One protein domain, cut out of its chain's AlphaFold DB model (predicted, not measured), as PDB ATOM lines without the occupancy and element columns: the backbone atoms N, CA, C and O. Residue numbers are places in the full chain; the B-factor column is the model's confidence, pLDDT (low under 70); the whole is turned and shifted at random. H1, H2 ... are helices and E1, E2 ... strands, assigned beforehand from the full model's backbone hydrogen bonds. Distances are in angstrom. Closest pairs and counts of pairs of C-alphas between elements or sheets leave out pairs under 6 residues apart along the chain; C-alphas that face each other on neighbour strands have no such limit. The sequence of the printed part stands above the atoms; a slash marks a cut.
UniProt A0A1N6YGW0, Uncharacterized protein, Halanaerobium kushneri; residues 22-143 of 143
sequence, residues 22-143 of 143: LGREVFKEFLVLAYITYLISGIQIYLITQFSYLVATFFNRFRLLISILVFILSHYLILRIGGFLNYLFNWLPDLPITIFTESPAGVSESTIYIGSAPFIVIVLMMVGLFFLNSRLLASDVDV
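Overview. This is residues 22 to 143 of the 143 residues of an uncharacterized protein of Halanaerobium kushneri (UniProt A0A1N6YGW0). Three long helices make a loosely splayed group, with a two-strand hairpin, E1 and E2, running on beyond the end of H2 and the beginning of H3. H1 and H2 meet near the end of H1 and the beginning of H2 as a V, H3 packs on part of each, and residues 27 to 39 of H1 stick out. The printed part has 122 residues with three named helices and two named strands, in the order H1, H2, E1, E2, H3, and the class is mostly helix. The sheet, E1 - E2, is antiparallel. The whole is only just loose, close to extended, with a radius of gyration of the C-alphas of 20.3 A and spans of 71 by 32 by 23 A, the hairpin making one end of the longest.

Arrangement. H1, residues 25 to 57, touches H2, residues 63 to 88, with its residues 48 to 57 alone, the closest C-alphas being those of Ser 52 and Ser 67, 4.8 A apart. They run opposite ways at a steep tilt of 49 degrees. H1 touches H3, residues 117 to 141, with its residues 44 to 55 alone; the closest C-alphas are those of Phe 51 and Asn 133, 5.6 A apart. These two run the same way at a shallow tilt of 30 degrees. Residues 78 to 86 of H2 touch residues 117 to 125 of H3, the closest C-alphas being those of Asn 86 and Ala 117, 5.6 A apart. They run opposite ways at a shallow tilt of 34 degrees, only just short of steep. With two of these three tilts shallow, the helix packing is only just mostly aligned. E1, residues 95 to 103, and E2, residues 106 to 114, form a hairpin, their directions at 155 degrees; N 95 and O 114, at 2.8 A, and N 103 and O 106, at 3.0 A, are within hydrogen-bond range. H1 is apart from E1 and E2. In H1, H2 and H3 every O i to N i+4 pair is within hydrogen-bond range.

Along the chain. H1 begins at C-alpha 25, (11.010, 52.806, -5.244), and measures 48.0 A from first to last C-alpha. H2 measures 36.0 A, E1 24.6 A and E2 24.9 A. E1 ends at C-alpha 103, (23.597, 63.453, -0.304). H3 measures 36.3 A and ends at C-alpha 141, (-20.613, 21.594, 15.872).

Size, cuts and confidence. The two C-alphas farthest apart are those of Ala 105 and Val 143, at 72.1 A. The printed part has no cut and ends at the chain's last residue, 143. No link is long; the link from H2 to E1 is short, and the others are tight. The mean pLDDT of the printed part is 82.8, and residues 22 to 26, 99 to 108 and 141 to 143 are under 70.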
ATOM      1  N   LEU A  22      13.409  60.793  -3.717       55.47
ATOM      2  CA  LEU A  22      13.015  59.490  -3.126       55.47
ATOM      3  C   LEU A  22      12.005  58.721  -4.025       55.47
ATOM      4  O   LEU A  22      11.174  57.929  -3.576       55.47
ATOM      5  N   GLY A  23      12.063  58.992  -5.332       60.12
ATOM      6  CA  GLY A  23      10.916  59.301  -6.194       60.12
ATOM      7  C   GLY A  23      10.116  58.159  -6.823       60.12
ATOM      8  O   GLY A  23       9.249  58.429  -7.653       60.12
ATOM      9  N   ARG A  24      10.327  56.883  -6.482       58.56
ATOM     10  CA  ARG A  24       9.406  55.821  -6.956       58.56
ATOM     11  C   ARG A  24       9.533  54.499  -6.226       58.56
ATOM     12  O   ARG A  24       8.521  53.836  -6.021       58.56
ATOM     13  N   GLU A  25      10.751  54.104  -5.877       59.00
ATOM     14  CA  GLU A  25      11.010  52.806  -5.244       59.00
ATOM     15  C   GLU A  25      10.631  52.829  -3.767       59.00
ATOM     16  O   GLU A  25       9.783  52.043  -3.356       59.00
ATOM     17  N   VAL A  26      11.079  53.842  -3.021       65.00
ATOM     18  CA  VAL A  26      10.688  54.040  -1.614       65.00
ATOM     19  C   VAL A  26       9.175  54.241  -1.463       65.00
ATOM     20  O   VAL A  26       8.559  53.730  -0.531       65.00
ATOM     21  N   PHE A  27       8.531  54.918  -2.420       71.69
ATOM     22  CA  PHE A  27       7.072  55.061  -2.429       71.69
ATOM     23  C   PHE A  27       6.348  53.723  -2.651       71.69
ATOM     24  O   PHE A  27       5.341  53.450  -1.996       71.69
ATOM     25  N   LYS A  28       6.858  52.862  -3.544       71.62
ATOM     26  CA  LYS A  28       6.318  51.509  -3.746       71.62
ATOM     27  C   LYS A  28       6.518  50.638  -2.509       71.62
ATOM     28  O   LYS A  28       5.569  49.981  -2.098       71.62
ATOM     29  N   GLU A  29       7.703  50.651  -1.908       71.50
ATOM     30  CA  GLU A  29       8.001  49.902  -0.681       71.50
ATOM     31  C   GLU A  29       7.092  50.330   0.470       71.50
ATOM     32  O   GLU A  29       6.488  49.484   1.130       71.50
ATOM     33  N   PHE A  30       6.906  51.639   0.652       77.12
ATOM     34  CA  PHE A  30       5.978  52.175   1.640       77.12
ATOM     35  C   PHE A  30       4.539  51.717   1.386       77.12
ATOM     36  O   PHE A  30       3.867  51.271   2.314       77.12
ATOM     37  N   LEU A  31       4.059  51.778   0.138       78.94
ATOM     38  CA  LEU A  31       2.716  51.307  -0.209       78.94
ATOM     39  C   LEU A  31       2.544  49.807   0.035       78.94
ATOM     40  O   LEU A  31       1.508  49.392   0.553       78.94
ATOM     41  N   VAL A  32       3.546  48.999  -0.311       80.31
ATOM     42  CA  VAL A  32       3.539  47.552  -0.059       80.31
ATOM     43  C   VAL A  32       3.487  47.282   1.443       80.31
ATOM     44  O   VAL A  32       2.648  46.504   1.892       80.31
ATOM     45  N   LEU A  33       4.310  47.964   2.236       80.06
ATOM     46  CA  LEU A  33       4.341  47.799   3.688       80.06
ATOM     47  C   LEU A  33       3.034  48.268   4.344       80.06
ATOM     48  O   LEU A  33       2.505  47.585   5.224       80.06
ATOM     49  N   ALA A  34       2.460  49.378   3.879       81.50
ATOM     50  CA  ALA A  34       1.158  49.865   4.325       81.50
ATOM     51  C   ALA A  34       0.034  48.874   3.982       81.50
ATOM     52  O   ALA A  34      -0.807  48.579   4.831       81.50
ATOM     53  N   TYR A  35       0.044  48.310   2.771       85.25
ATOM     54  CA  TYR A  35      -0.923  47.302   2.340       85.25
ATOM     55  C   TYR A  35      -0.812  46.008   3.156       85.25
ATOM     56  O   TYR A  35      -1.822  45.495   3.635       85.25
ATOM     57  N   ILE A  36       0.406  45.510   3.389       86.88
ATOM     58  CA  ILE A  36       0.647  44.333   4.236       86.88
ATOM     59  C   ILE A  36       0.167  44.598   5.667       86.88
ATOM     60  O   ILE A  36      -0.536  43.771   6.245       86.88
ATOM     61  N   THR A  37       0.472  45.768   6.228       84.00
ATOM     62  CA  THR A  37       0.024  46.158   7.575       84.00
ATOM     63  C   THR A  37      -1.503  46.224   7.660       84.00
ATOM     64  O   THR A  37      -2.104  45.750   8.630       84.00
ATOM     65  N   TYR A  38      -2.153  46.761   6.627       86.81
ATOM     66  CA  TYR A  38      -3.608  46.777   6.513       86.81
ATOM     67  C   TYR A  38      -4.196  45.359   6.463       86.81
ATOM     68  O   TYR A  38      -5.135  45.065   7.199       86.81
ATOM     69  N   LEU A  39      -3.619  44.454   5.667       88.94
ATOM     70  CA  LEU A  39      -4.063  43.059   5.609       88.94
ATOM     71  C   LEU A  39      -3.900  42.343   6.953       88.94
ATOM     72  O   LEU A  39      -4.841  41.705   7.419       88.94
ATOM     73  N   ILE A  40      -2.738  42.474   7.596       87.69
ATOM     74  CA  ILE A  40      -2.456  41.846   8.893       87.69
ATOM     75  C   ILE A  40      -3.449  42.330   9.949       87.69
ATOM     76  O   ILE A  40      -4.091  41.514  10.612       87.69
ATOM     77  N   SER A  41      -3.621  43.648  10.078       87.50
ATOM     78  CA  SER A  41      -4.559  44.226  11.048       87.50
ATOM     79  C   SER A  41      -6.009  43.833  10.753       87.50
ATOM     80  O   SER A  41      -6.747  43.480  11.674       87.50
ATOM     81  N   GLY A  42      -6.408  43.801   9.479       90.00
ATOM     82  CA  GLY A  42      -7.727  43.344   9.048       90.00
ATOM     83  C   GLY A  42      -7.999  41.883   9.413       90.00
ATOM     84  O   GLY A  42      -9.023  41.588  10.031       90.00
ATOM     85  N   ILE A  43      -7.070  40.971   9.102       90.94
ATOM     86  CA  ILE A  43      -7.198  39.543   9.443       90.94
ATOM     87  C   ILE A  43      -7.234  39.358  10.961       90.94
ATOM     88  O   ILE A  43      -8.035  38.579  11.472       90.94
ATOM     89  N   GLN A  44      -6.408  40.089  11.705       88.44
ATOM     90  CA  GLN A  44      -6.386  40.010  13.160       88.44
ATOM     91  C   GLN A  44      -7.724  40.440  13.775       88.44
ATOM     92  O   GLN A  44      -8.280  39.713  14.598       88.44
ATOM     93  N   ILE A  45      -8.285  41.576  13.346       91.62
ATOM     94  CA  ILE A  45      -9.612  42.035  13.786       91.62
ATOM     95  C   ILE A  45     -10.689  41.014  13.407       91.62
ATOM     96  O   ILE A  45     -11.567  40.714  14.221       91.62
ATOM     97  N   TYR A  46     -10.614  40.450  12.202       93.25
ATOM     98  CA  TYR A  46     -11.538  39.420  11.739       93.25
ATOM     99  C   TYR A  46     -11.504  38.173  12.632       93.25
ATOM    100  O   TYR A  46     -12.552  37.734  13.104       93.25
ATOM    101  N   LEU A  47     -10.313  37.653  12.943       91.75
ATOM    102  CA  LEU A  47     -10.141  36.486  13.814       91.75
ATOM    103  C   LEU A  47     -10.655  36.741  15.233       91.75
ATOM    104  O   LEU A  47     -11.312  35.870  15.802       91.75
ATOM    105  N   ILE A  48     -10.404  37.928  15.798       92.75
ATOM    106  CA  ILE A  48     -10.926  38.308  17.120       92.75
ATOM    107  C   ILE A  48     -12.454  38.406  17.086       92.75
ATOM    108  O   ILE A  48     -13.123  37.957  18.015       92.75
ATOM    109  N   THR A  49     -13.019  38.976  16.021       93.19
ATOM    110  CA  THR A  49     -14.474  39.087  15.854       93.19
ATOM    111  C   THR A  49     -15.120  37.707  15.793       93.19
ATOM    112  O   THR A  49     -16.080  37.459  16.521       93.19
ATOM    113  N   GLN A  50     -14.564  36.789  14.994       92.69
ATOM    114  CA  GLN A  50     -15.032  35.403  14.931       92.69
ATOM    115  C   GLN A  50     -14.960  34.715  16.293       92.69
ATOM    116  O   GLN A  50     -15.952  34.145  16.740       92.69
ATOM    117  N   PHE A  51     -13.818  34.828  16.971       91.81
ATOM    118  CA  PHE A  51     -13.610  34.242  18.292       91.81
ATOM    119  C   PHE A  51     -14.653  34.730  19.292       91.81
ATOM    120  O   PHE A  51     -15.301  33.946  19.980       91.81
ATOM    121  N   SER A  52     -14.869  36.041  19.319       92.19
ATOM    122  CA  SER A  52     -15.818  36.679  20.226       92.19
ATOM    123  C   SER A  52     -17.251  36.234  19.964       92.19
ATOM    124  O   SER A  52     -18.006  36.003  20.907       92.19
ATOM    125  N   TYR A  53     -17.612  36.081  18.690       91.06
ATOM    126  CA  TYR A  53     -18.921  35.588  18.291       91.06
ATOM    127  C   TYR A  53     -19.128  34.120  18.686       91.06
ATOM    128  O   TYR A  53     -20.160  33.805  19.278       91.06
ATOM    129  N   LEU A  54     -18.148  33.251  18.413       89.50
ATOM    130  CA  LEU A  54     -18.195  31.829  18.770       89.50
ATOM    131  C   LEU A  54     -18.328  31.642  20.282       89.50
ATOM    132  O   LEU A  54     -19.219  30.934  20.737       89.50
ATOM    133  N   VAL A  55     -17.512  32.346  21.073       88.00
ATOM    134  CA  VAL A  55     -17.610  32.303  22.540       88.00
ATOM    135  C   VAL A  55     -18.988  32.766  23.012       88.00
ATOM    136  O   VAL A  55     -19.558  32.182  23.929       88.00
ATOM    137  N   ALA A  56     -19.556  33.793  22.379       88.81
ATOM    138  CA  ALA A  56     -20.870  34.292  22.748       88.81
ATOM    139  C   ALA A  56     -22.002  33.291  22.437       88.81
ATOM    140  O   ALA A  56     -23.017  33.318  23.128       88.81
ATOM    141  N   THR A  57     -21.854  32.406  21.440       87.19
ATOM    142  CA  THR A  57     -22.835  31.344  21.119       87.19
ATOM    143  C   THR A  57     -23.123  30.426  22.298       87.19
ATOM    144  O   THR A  57     -24.277  30.067  22.505       87.19
ATOM    145  N   PHE A  58     -22.124  30.148  23.136       85.75
ATOM    146  CA  PHE A  58     -22.288  29.317  24.331       85.75
ATOM    147  C   PHE A  58     -23.191  29.945  25.412       85.75
ATOM    148  O   PHE A  58     -23.517  29.290  26.401       85.75
ATOM    149  N   PHE A  59     -23.616  31.205  25.253       85.94
ATOM    150  CA  PHE A  59     -24.452  31.916  26.218       85.94
ATOM    151  C   PHE A  59     -25.819  32.300  25.631       85.94
ATOM    152  O   PHE A  59     -25.925  33.082  24.687       85.94
ATOM    153  N   ASN A  60     -26.896  31.844  26.280       80.44
ATOM    154  CA  ASN A  60     -28.273  32.127  25.848       80.44
ATOM    155  C   ASN A  60     -28.757  33.556  26.157       80.44
ATOM    156  O   ASN A  60     -29.647  34.070  25.481       80.44
ATOM    157  N   ARG A  61     -28.202  34.222  27.179       84.06
ATOM    158  CA  ARG A  61     -28.616  35.573  27.606       84.06
ATOM    159  C   ARG A  61     -27.460  36.554  27.450       84.06
ATOM    160  O   ARG A  61     -26.328  36.225  27.773       84.06
ATOM    161  N   PHE A  62     -27.759  37.770  26.987       89.31
ATOM    162  CA  PHE A  62     -26.773  38.844  26.782       89.31
ATOM    163  C   PHE A  62     -25.633  38.502  25.805       89.31
ATOM    164  O   PHE A  62     -24.546  39.068  25.908       89.31
ATOM    165  N   ARG A  63     -25.896  37.641  24.813       88.19
ATOM    166  CA  ARG A  63     -24.929  37.209  23.788       88.19
ATOM    167  C   ARG A  63     -24.129  38.369  23.183       88.19
ATOM    168  O   ARG A  63     -22.909  38.305  23.098       88.19
ATOM    169  N   LEU A  64     -24.800  39.470  22.844       90.06
ATOM    170  CA  LEU A  64     -24.146  40.655  22.285       90.06
ATOM    171  C   LEU A  64     -23.173  41.320  23.274       90.06
ATOM    172  O   LEU A  64     -22.058  41.662  22.892       90.06
ATOM    173  N   LEU A  65     -23.563  41.467  24.545       92.75
ATOM    174  CA  LEU A  65     -22.700  42.057  25.573       92.75
ATOM    175  C   LEU A  65     -21.463  41.186  25.811       92.75
ATOM    176  O   LEU A  65     -20.351  41.702  25.876       92.75
ATOM    177  N   ILE A  66     -21.655  39.868  25.890       91.19
ATOM    178  CA  ILE A  66     -20.566  38.902  26.071       91.19
ATOM    179  C   ILE A  66     -19.619  38.951  24.872       91.19
ATOM    180  O   ILE A  66     -18.412  39.039  25.068       91.19
ATOM    181  N   SER A  67     -20.144  39.004  23.645       93.56
ATOM    182  CA  SER A  67     -19.321  39.157  22.441       93.56
ATOM    183  C   SER A  67     -18.463  40.423  22.487       93.56
ATOM    184  O   SER A  67     -17.284  40.366  22.159       93.56
ATOM    185  N   ILE A  68     -19.015  41.569  22.898       94.12
ATOM    186  CA  ILE A  68     -18.243  42.821  22.995       94.12
ATOM    187  C   ILE A  68     -17.161  42.714  24.077       94.12
ATOM    188  O   ILE A  68     -16.021  43.120  23.853       94.12
ATOM    189  N   LEU A  69     -17.493  42.146  25.239       94.69
ATOM    190  CA  LEU A  69     -16.533  41.961  26.328       94.69
ATOM    191  C   LEU A  69     -15.383  41.040  25.912       94.69
ATOM    192  O   LEU A  69     -14.221  41.387  26.117       94.69
ATOM    193  N   VAL A  70     -15.693  39.903  25.287       94.19
ATOM    194  CA  VAL A  70     -14.689  38.954  24.790       94.19
ATOM    195  C   VAL A  70     -13.834  39.592  23.700       94.19
ATOM    196  O   VAL A  70     -12.624  39.383  23.702       94.19
ATOM    197  N   PHE A  71     -14.408  40.428  22.832       94.81
ATOM    198  CA  PHE A  71     -13.654  41.158  21.812       94.81
ATOM    199  C   PHE A  71     -12.600  42.078  22.433       94.81
ATOM    200  O   PHE A  71     -11.420  42.000  22.085       94.81
ATOM    201  N   ILE A  72     -13.007  42.909  23.397       94.38
ATOM    202  CA  ILE A  72     -12.107  43.843  24.086       94.38
ATOM    203  C   ILE A  72     -11.032  43.078  24.865       94.38
ATOM    204  O   ILE A  72      -9.849  43.405  24.765       94.38
ATOM    205  N   LEU A  73     -11.424  42.037  25.606       94.19
ATOM    206  CA  LEU A  73     -10.495  41.213  26.382       94.19
ATOM    207  C   LEU A  73      -9.486  40.493  25.487       94.19
ATOM    208  O   LEU A  73      -8.298  40.483  25.797       94.19
ATOM    209  N   SER A  74      -9.934  39.934  24.365       91.81
ATOM    210  CA  SER A  74      -9.063  39.251  23.409       91.81
ATOM    211  C   SER A  74      -8.067  40.225  22.796       91.81
ATOM    212  O   SER A  74      -6.871  39.947  22.778       91.81
ATOM    213  N   HIS A  75      -8.526  41.405  22.367       91.62
ATOM    214  CA  HIS A  75      -7.641  42.440  21.841       91.62
ATOM    215  C   HIS A  75      -6.596  42.888  22.877       91.62
ATOM    216  O   HIS A  75      -5.408  42.970  22.567       91.62
ATOM    217  N   TYR A  76      -7.012  43.096  24.130       92.75
ATOM    218  CA  TYR A  76      -6.107  43.429  25.231       92.75
ATOM    219  C   TYR A  76      -5.070  42.327  25.499       92.75
ATOM    220  O   TYR A  76      -3.873  42.610  25.602       92.75
ATOM    221  N   LEU A  77      -5.508  41.067  25.578       90.50
ATOM    222  CA  LEU A  77      -4.620  39.924  25.785       90.50
ATOM    223  C   LEU A  77      -3.606  39.800  24.655       90.50
ATOM    224  O   LEU A  77      -2.438  39.539  24.920       90.50
ATOM    225  N   ILE A  78      -4.016  40.048  23.414       89.75
ATOM    226  CA  ILE A  78      -3.119  39.993  22.266       89.75
ATOM    227  C   ILE A  78      -2.008  41.035  22.371       89.75
ATOM    228  O   ILE A  78      -0.848  40.702  22.143       89.75
ATOM    229  N   LEU A  79      -2.333  42.268  22.760       89.12
ATOM    230  CA  LEU A  79      -1.328  43.312  22.968       89.12
ATOM    231  C   LEU A  79      -0.368  42.948  24.106       89.12
ATOM    232  O   LEU A  79       0.845  43.132  23.985       89.12
ATOM    233  N   ARG A  80      -0.890  42.396  25.208       91.50
ATOM    234  CA  ARG A  80      -0.076  42.044  26.377       91.50
ATOM    235  C   ARG A  80       0.830  40.841  26.119       91.50
ATOM    236  O   ARG A  80       2.021  40.906  26.418       91.50
ATOM    237  N   ILE A  81       0.276  39.769  25.559       90.00
ATOM    238  CA  ILE A  81       1.012  38.552  25.198       90.00
ATOM    239  C   ILE A  81       1.989  38.867  24.069       90.00
ATOM    240  O   ILE A  81       3.140  38.461  24.148       90.00
ATOM    241  N   GLY A  82       1.584  39.652  23.070       88.94
ATOM    242  CA  GLY A  82       2.463  40.088  21.987       88.94
ATOM    243  C   GLY A  82       3.679  40.860  22.500       88.94
ATOM    244  O   GLY A  82       4.802  40.551  22.119       88.94
ATOM    245  N   GLY A  83       3.490  41.805  23.429       87.56
ATOM    246  CA  GLY A  83       4.605  42.517  24.062       87.56
ATOM    247  C   GLY A  83       5.542  41.593  24.850       87.56
ATOM    248  O   GLY A  83       6.761  41.714  24.744       87.56
ATOM    249  N   PHE A  84       4.983  40.634  25.593       90.88
ATOM    250  CA  PHE A  84       5.770  39.628  26.309       90.88
ATOM    251  C   PHE A  84       6.564  38.721  25.359       90.88
ATOM    252  O   PHE A  84       7.757  38.508  25.563       90.88
ATOM    253  N   LEU A  85       5.929  38.218  24.300       90.12
ATOM    254  CA  LEU A  85       6.586  37.378  23.304       90.12
ATOM    255  C   LEU A  85       7.658  38.151  22.537       90.12
ATOM    256  O   LEU A  85       8.694  37.583  22.224       90.12
ATOM    257  N   ASN A  86       7.459  39.443  22.278       87.88
ATOM    258  CA  ASN A  86       8.475  40.277  21.640       87.88
ATOM    259  C   ASN A  86       9.742  40.363  22.505       87.88
ATOM    260  O   ASN A  86      10.843  40.136  22.016       87.88
ATOM    261  N   TYR A  87       9.582  40.565  23.817       88.06
ATOM    262  CA  TYR A  87      10.705  40.485  24.754       88.06
ATOM    263  C   TYR A  87      11.364  39.096  24.752       88.06
ATOM    264  O   TYR A  87      12.589  38.993  24.720       88.06
ATOM    265  N   LEU A  88      10.561  38.026  24.728       90.50
ATOM    266  CA  LEU A  88      11.057  36.648  24.681       90.50
ATOM    267  C   LEU A  88      11.846  36.343  23.400       90.50
ATOM    268  O   LEU A  88      12.781  35.552  23.441       90.50
ATOM    269  N   PHE A  89      11.478  36.954  22.276       90.44
ATOM    270  CA  PHE A  89      12.094  36.756  20.963       90.44
ATOM    271  C   PHE A  89      13.160  37.800  20.616       90.44
ATOM    272  O   PHE A  89      13.694  37.774  19.512       90.44
ATOM    273  N   ASN A  90      13.545  38.664  21.555       84.62
ATOM    274  CA  ASN A  90      14.563  39.697  21.335       84.62
ATOM    275  C   ASN A  90      15.979  39.140  21.057       84.62
ATOM    276  O   ASN A  90      16.908  39.895  20.803       84.62
ATOM    277  N   TRP A  91      16.166  37.821  21.144       87.50
ATOM    278  CA  TRP A  91      17.401  37.137  20.755       87.50
ATOM    279  C   TRP A  91      17.462  36.798  19.258       87.50
ATOM    280  O   TRP A  91      18.518  36.369  18.789       87.50
ATOM    281  N   LEU A  92      16.357  36.926  18.511       87.69
ATOM    282  CA  LEU A  92      16.370  36.687  17.068       87.69
ATOM    283  C   LEU A  92      17.219  37.749  16.354       87.69
ATOM    284  O   LEU A  92      17.171  38.919  16.732       87.69
ATOM    285  N   PRO A  93      17.970  37.362  15.307       84.00
ATOM    286  CA  PRO A  93      18.806  38.296  14.571       84.00
ATOM    287  C   PRO A  93      17.952  39.356  13.880       84.00
ATOM    288  O   PRO A  93      16.880  39.059  13.338       84.00
ATOM    289  N   ASP A  94      18.451  40.585  13.869       85.69
ATOM    290  CA  ASP A  94      17.814  41.673  13.142       85.69
ATOM    291  C   ASP A  94      17.918  41.456  11.627       85.69
ATOM    292  O   ASP A  94      18.883  40.882  11.115       85.69
ATOM    293  N   LEU A  95      16.913  41.934  10.899       81.62
ATOM    294  CA  LEU A  95      16.878  41.923   9.443       81.62
ATOM    295  C   LEU A  95      17.646  43.146   8.920       81.62
ATOM    296  O   LEU A  95      17.220  44.275   9.193       81.62
ATOM    297  N   PRO A  96      18.754  42.962   8.180       77.75
ATOM    298  CA  PRO A  96      19.476  44.075   7.585       77.75
ATOM    299  C   PRO A  96      18.701  44.611   6.378       77.75
ATOM    300  O   PRO A  96      18.352  43.862   5.464       77.75
ATOM    301  N   ILE A  97      18.448  45.915   6.368       74.31
ATOM    302  CA  ILE A  97      17.861  46.639   5.244       74.31
ATOM    303  C   ILE A  97      18.849  47.707   4.802       74.31
ATOM    304  O   ILE A  97      19.142  48.653   5.534       74.31
ATOM    305  N   THR A  98      19.361  47.545   3.590       73.25
ATOM    306  CA  THR A  98      20.242  48.520   2.959       73.25
ATOM    307  C   THR A  98      19.409  49.655   2.380       73.25
ATOM    308  O   THR A  98      18.534  49.426   1.547       73.25
ATOM    309  N   ILE A  99      19.688  50.882   2.808       69.44
ATOM    310  CA  ILE A  99      19.120  52.101   2.239       69.44
ATOM    311  C   ILE A  99      20.207  52.896   1.517       69.44
ATOM    312  O   ILE A  99      21.323  53.077   2.010       69.44
ATOM    313  N   PHE A 100      19.851  53.413   0.347       69.56
ATOM    314  CA  PHE A 100      20.686  54.330  -0.414       69.56
ATOM    315  C   PHE A 100      20.229  55.752  -0.108       69.56
ATOM    316  O   PHE A 100      19.095  56.132  -0.401       69.56
ATOM    317  N   THR A 101      21.098  56.533   0.526       64.12
ATOM    318  CA  THR A 101      20.839  57.946   0.808       64.12
ATOM    319  C   THR A 101      21.677  58.796  -0.135       64.12
ATOM    320  O   THR A 101      22.906  58.758  -0.101       64.12
ATOM    321  N   GLU A 102      21.020  59.548  -1.016       58.97
ATOM    322  CA  GLU A 102      21.704  60.512  -1.876       58.97
ATOM    323  C   GLU A 102      21.905  61.825  -1.112       58.97
ATOM    324  O   GLU A 102      20.952  62.498  -0.722       58.97
ATOM    325  N   SER A 103      23.168  62.177  -0.877       61.69
ATOM    326  CA  SER A 103      23.597  63.453  -0.304       61.69
ATOM    327  C   SER A 103      24.255  64.301  -1.401       61.69
ATOM    328  O   SER A 103      24.807  63.736  -2.347       61.69
ATOM    329  N   PRO A 104      24.300  65.646  -1.287       56.06
ATOM    330  CA  PRO A 104      25.056  66.500  -2.212       56.06
ATOM    331  C   PRO A 104      26.542  66.117  -2.375       56.06
ATOM    332  O   PRO A 104      27.190  66.572  -3.312       56.06
ATOM    333  N   ALA A 105      27.084  65.291  -1.470       61.53
ATOM    334  CA  ALA A 105      28.451  64.771  -1.495       61.53
ATOM    335  C   ALA A 105      28.607  63.367  -2.135       61.53
ATOM    336  O   ALA A 105      29.727  62.865  -2.198       61.53
ATOM    337  N   GLY A 106      27.522  62.728  -2.601       57.31
ATOM    338  CA  GLY A 106      27.528  61.390  -3.213       57.31
ATOM    339  C   GLY A 106      26.458  60.440  -2.655       57.31
ATOM    340  O   GLY A 106      25.695  60.791  -1.752       57.31
ATOM    341  N   VAL A 107      26.408  59.218  -3.199       65.69
ATOM    342  CA  VAL A 107      25.531  58.135  -2.716       65.69
ATOM    343  C   VAL A 107      26.170  57.502  -1.479       65.69
ATOM    344  O   VAL A 107      27.250  56.923  -1.565       65.69
ATOM    345  N   SER A 108      25.512  57.622  -0.329       68.00
ATOM    346  CA  SER A 108      25.914  56.972   0.917       68.00
ATOM    347  C   SER A 108      25.020  55.763   1.169       68.00
ATOM    348  O   SER A 108      23.801  55.894   1.312       68.00
ATOM    349  N   GLU A 109      25.633  54.587   1.250       70.38
ATOM    350  CA  GLU A 109      24.969  53.337   1.608       70.38
ATOM    351  C   GLU A 109      24.945  53.198   3.136       70.38
ATOM    352  O   GLU A 109      25.982  53.294   3.796       70.38
ATOM    353  N   SER A 110      23.760  53.016   3.716       71.00
ATOM    354  CA  SER A 110      23.588  52.780   5.152       71.00
ATOM    355  C   SER A 110      22.742  51.533   5.362       71.00
ATOM    356  O   SER A 110      21.728  51.344   4.698       71.00
ATOM    357  N   THR A 111      23.154  50.655   6.275       74.69
ATOM    358  CA  THR A 111      22.369  49.471   6.646       74.69
ATOM    359  C   THR A 111      21.625  49.750   7.946       74.69
ATOM    360  O   THR A 111      22.248  50.012   8.976       74.69
ATOM    361  N   ILE A 112      20.296  49.685   7.906       77.12
ATOM    362  CA  ILE A 112      19.429  49.748   9.084       77.12
ATOM    363  C   ILE A 112      19.055  48.322   9.479       77.12
ATOM    364  O   ILE A 112      18.654  47.522   8.641       77.12
ATOM    365  N   TYR A 113      19.151  48.016  10.767       76.19
ATOM    366  CA  TYR A 113      18.733  46.734  11.323       76.19
ATOM    367  C   TYR A 113      17.307  46.858  11.866       76.19
ATOM    368  O   TYR A 113      17.046  47.669  12.756       76.19
ATOM    369  N   ILE A 114      16.368  46.092  11.305       78.38
ATOM    370  CA  ILE A 114      14.987  46.014  11.795       78.38
ATOM    371  C   ILE A 114      14.827  44.759  12.648       78.38
ATOM    372  O   ILE A 114      15.120  43.655  12.191       78.38
ATOM    373  N   GLY A 115      14.287  44.916  13.857       79.81
ATOM    374  CA  GLY A 115      13.974  43.787  14.731       79.81
ATOM    375  C   GLY A 115      13.051  42.779  14.047       79.81
ATOM    376  O   GLY A 115      11.956  43.128  13.603       79.81
ATOM    377  N   SER A 116      13.478  41.518  13.970       84.75
ATOM    378  CA  SER A 116      12.697  40.427  13.365       84.75
ATOM    379  C   SER A 116      11.624  39.864  14.308       84.75
ATOM    380  O   SER A 116      10.608  39.326  13.858       84.75
ATOM    381  N   ALA A 117      11.806  40.040  15.622       84.94
ATOM    382  CA  ALA A 117      10.923  39.525  16.667       84.94
ATOM    383  C   ALA A 117       9.434  39.910  16.501       84.94
ATOM    384  O   ALA A 117       8.592  39.009  16.568       84.94
ATOM    385  N   PRO A 118       9.051  41.174  16.208       84.50
ATOM    386  CA  PRO A 118       7.647  41.557  16.042       84.50
ATOM    387  C   PRO A 118       6.928  40.776  14.936       84.50
ATOM    388  O   PRO A 118       5.754  40.441  15.087       84.50
ATOM    389  N   PHE A 119       7.624  40.441  13.847       85.12
ATOM    390  CA  PHE A 119       7.039  39.701  12.728       85.12
ATOM    391  C   PHE A 119       6.701  38.262  13.124       85.12
ATOM    392  O   PHE A 119       5.590  37.795  12.869       85.12
ATOM    393  N   ILE A 120       7.623  37.582  13.812       87.81
ATOM    394  CA  ILE A 120       7.403  36.219  14.317       87.81
ATOM    395  C   ILE A 120       6.262  36.198  15.333       87.81
ATOM    396  O   ILE A 120       5.388  35.334  15.268       87.81
ATOM    397  N   VAL A 121       6.228  37.178  16.238       90.06
ATOM    398  CA  VAL A 121       5.163  37.315  17.237       90.06
ATOM    399  C   VAL A 121       3.798  37.469  16.574       90.06
ATOM    400  O   VAL A 121       2.863  36.772  16.957       90.06
ATOM    401  N   ILE A 122       3.672  38.348  15.576       87.38
ATOM    402  CA  ILE A 122       2.409  38.563  14.856       87.38
ATOM    403  C   ILE A 122       1.923  37.254  14.228       87.38
ATOM    404  O   ILE A 122       0.772  36.870  14.441       87.38
ATOM    405  N   VAL A 123       2.800  36.542  13.514       89.94
ATOM    406  CA  VAL A 123       2.455  35.262  12.879       89.94
ATOM    407  C   VAL A 123       2.007  34.242  13.923       89.94
ATOM    408  O   VAL A 123       0.956  33.621  13.765       89.94
ATOM    409  N   LEU A 124       2.744  34.110  15.026       92.12
ATOM    410  CA  LEU A 124       2.423  33.169  16.098       92.12
ATOM    411  C   LEU A 124       1.071  33.487  16.750       92.12
ATOM    412  O   LEU A 124       0.271  32.582  16.981       92.12
ATOM    413  N   MET A 125       0.777  34.766  16.989       90.25
ATOM    414  CA  MET A 125      -0.502  35.207  17.553       90.25
ATOM    415  C   MET A 125      -1.675  34.951  16.602       90.25
ATOM    416  O   MET A 125      -2.732  34.497  17.044       90.25
ATOM    417  N   MET A 126      -1.501  35.199  15.300       89.62
ATOM    418  CA  MET A 126      -2.526  34.913  14.288       89.62
ATOM    419  C   MET A 126      -2.811  33.415  14.187       89.62
ATOM    420  O   MET A 126      -3.972  33.011  14.201       89.62
ATOM    421  N   VAL A 127      -1.762  32.589  14.141       92.44
ATOM    422  CA  VAL A 127      -1.884  31.127  14.120       92.44
ATOM    423  C   VAL A 127      -2.559  30.624  15.397       92.44
ATOM    424  O   VAL A 127      -3.480  29.814  15.325       92.44
ATOM    425  N   GLY A 128      -2.173  31.148  16.562       90.69
ATOM    426  CA  GLY A 128      -2.798  30.811  17.842       90.69
ATOM    427  C   GLY A 128      -4.297  31.118  17.868       90.69
ATOM    428  O   GLY A 128      -5.094  30.248  18.213       90.69
ATOM    429  N   LEU A 129      -4.701  32.320  17.442       89.25
ATOM    430  CA  LEU A 129      -6.117  32.693  17.334       89.25
ATOM    431  C   LEU A 129      -6.875  31.819  16.338       89.25
ATOM    432  O   LEU A 129      -8.004  31.425  16.614       89.25
ATOM    433  N   PHE A 130      -6.262  31.499  15.201       91.75
ATOM    434  CA  PHE A 130      -6.859  30.607  14.215       91.75
ATOM    435  C   PHE A 130      -7.136  29.223  14.812       91.75
ATOM    436  O   PHE A 130      -8.262  28.745  14.722       91.75
ATOM    437  N   PHE A 131      -6.168  28.617  15.506       91.94
ATOM    438  CA  PHE A 131      -6.370  27.324  16.169       91.94
ATOM    439  C   PHE A 131      -7.428  27.375  17.273       91.94
ATOM    440  O   PHE A 131      -8.230  26.447  17.391       91.94
ATOM    441  N   LEU A 132      -7.457  28.447  18.069       89.12
ATOM    442  CA  LEU A 132      -8.493  28.644  19.085       89.12
ATOM    443  C   LEU A 132      -9.884  28.731  18.448       89.12
ATOM    444  O   LEU A 132     -10.810  28.082  18.930       89.12
ATOM    445  N   ASN A 133     -10.010  29.459  17.338       88.62
ATOM    446  CA  ASN A 133     -11.240  29.525  16.550       88.62
ATOM    447  C   ASN A 133     -11.640  28.155  16.003       88.62
ATOM    448  O   ASN A 133     -12.776  27.736  16.203       88.62
ATOM    449  N   SER A 134     -10.720  27.427  15.362       87.94
ATOM    450  CA  SER A 134     -11.000  26.093  14.819       87.94
ATOM    451  C   SER A 134     -11.444  25.111  15.902       87.94
ATOM    452  O   SER A 134     -12.373  24.339  15.687       87.94
ATOM    453  N   ARG A 135     -10.812  25.154  17.080       88.00
ATOM    454  CA  ARG A 135     -11.174  24.293  18.209       88.00
ATOM    455  C   ARG A 135     -12.549  24.636  18.777       88.00
ATOM    456  O   ARG A 135     -13.314  23.722  19.061       88.00
ATOM    457  N   LEU A 136     -12.853  25.923  18.946       86.12
ATOM    458  CA  LEU A 136     -14.168  26.358  19.421       86.12
ATOM    459  C   LEU A 136     -15.272  26.001  18.429       86.12
ATOM    460  O   LEU A 136     -16.332  25.543  18.840       86.12
ATOM    461  N   LEU A 137     -15.004  26.160  17.134       86.31
ATOM    462  CA  LEU A 137     -15.938  25.773  16.086       86.31
ATOM    463  C   LEU A 137     -16.225  24.269  16.126       86.31
ATOM    464  O   LEU A 137     -17.384  23.882  16.065       86.31
ATOM    465  N   ALA A 138     -15.198  23.429  16.283       82.19
ATOM    466  CA  ALA A 138     -15.394  21.987  16.433       82.19
ATOM    467  C   ALA A 138     -16.285  21.660  17.643       82.19
ATOM    468  O   ALA A 138     -17.234  20.897  17.517       82.19
ATOM    469  N   SER A 139     -16.052  22.312  18.789       77.81
ATOM    470  CA  SER A 139     -16.876  22.092  19.985       77.81
ATOM    471  C   SER A 139     -18.315  22.605  19.885       77.81
ATOM    472  O   SER A 139     -19.158  22.128  20.630       77.81
ATOM    473  N   ASP A 140     -18.590  23.583  19.018       71.62
ATOM    474  CA  ASP A 140     -19.948  24.089  18.763       71.62
ATOM    475  C   ASP A 140     -20.719  23.163  17.805       71.62
ATOM    476  O   ASP A 140     -21.921  22.994  17.950       71.62
ATOM    477  N   VAL A 141     -20.024  22.532  16.849       64.00
ATOM    478  CA  VAL A 141     -20.613  21.594  15.872       64.00
ATOM    479  C   VAL A 141     -20.927  20.222  16.483       64.00
ATOM    480  O   VAL A 141     -21.834  19.543  16.010       64.00
ATOM    481  N   ASP A 142     -20.189  19.809  17.514       55.03
ATOM    482  CA  ASP A 142     -20.383  18.518  18.190       55.03
ATOM    483  C   ASP A 142     -21.580  18.496  19.177       55.03
ATOM    484  O   ASP A 142     -21.847  17.454  19.785       55.03
ATOM    485  N   VAL A 143     -22.297  19.616  19.353       49.59
ATOM    486  CA  VAL A 143     -23.504  19.758  20.201       49.59
ATOM    487  C   VAL A 143     -24.772  19.736  19.353       49.59
ATOM    488  O   VAL A 143     -25.733  19.052  19.775       49.59
TER     489      VAL A 143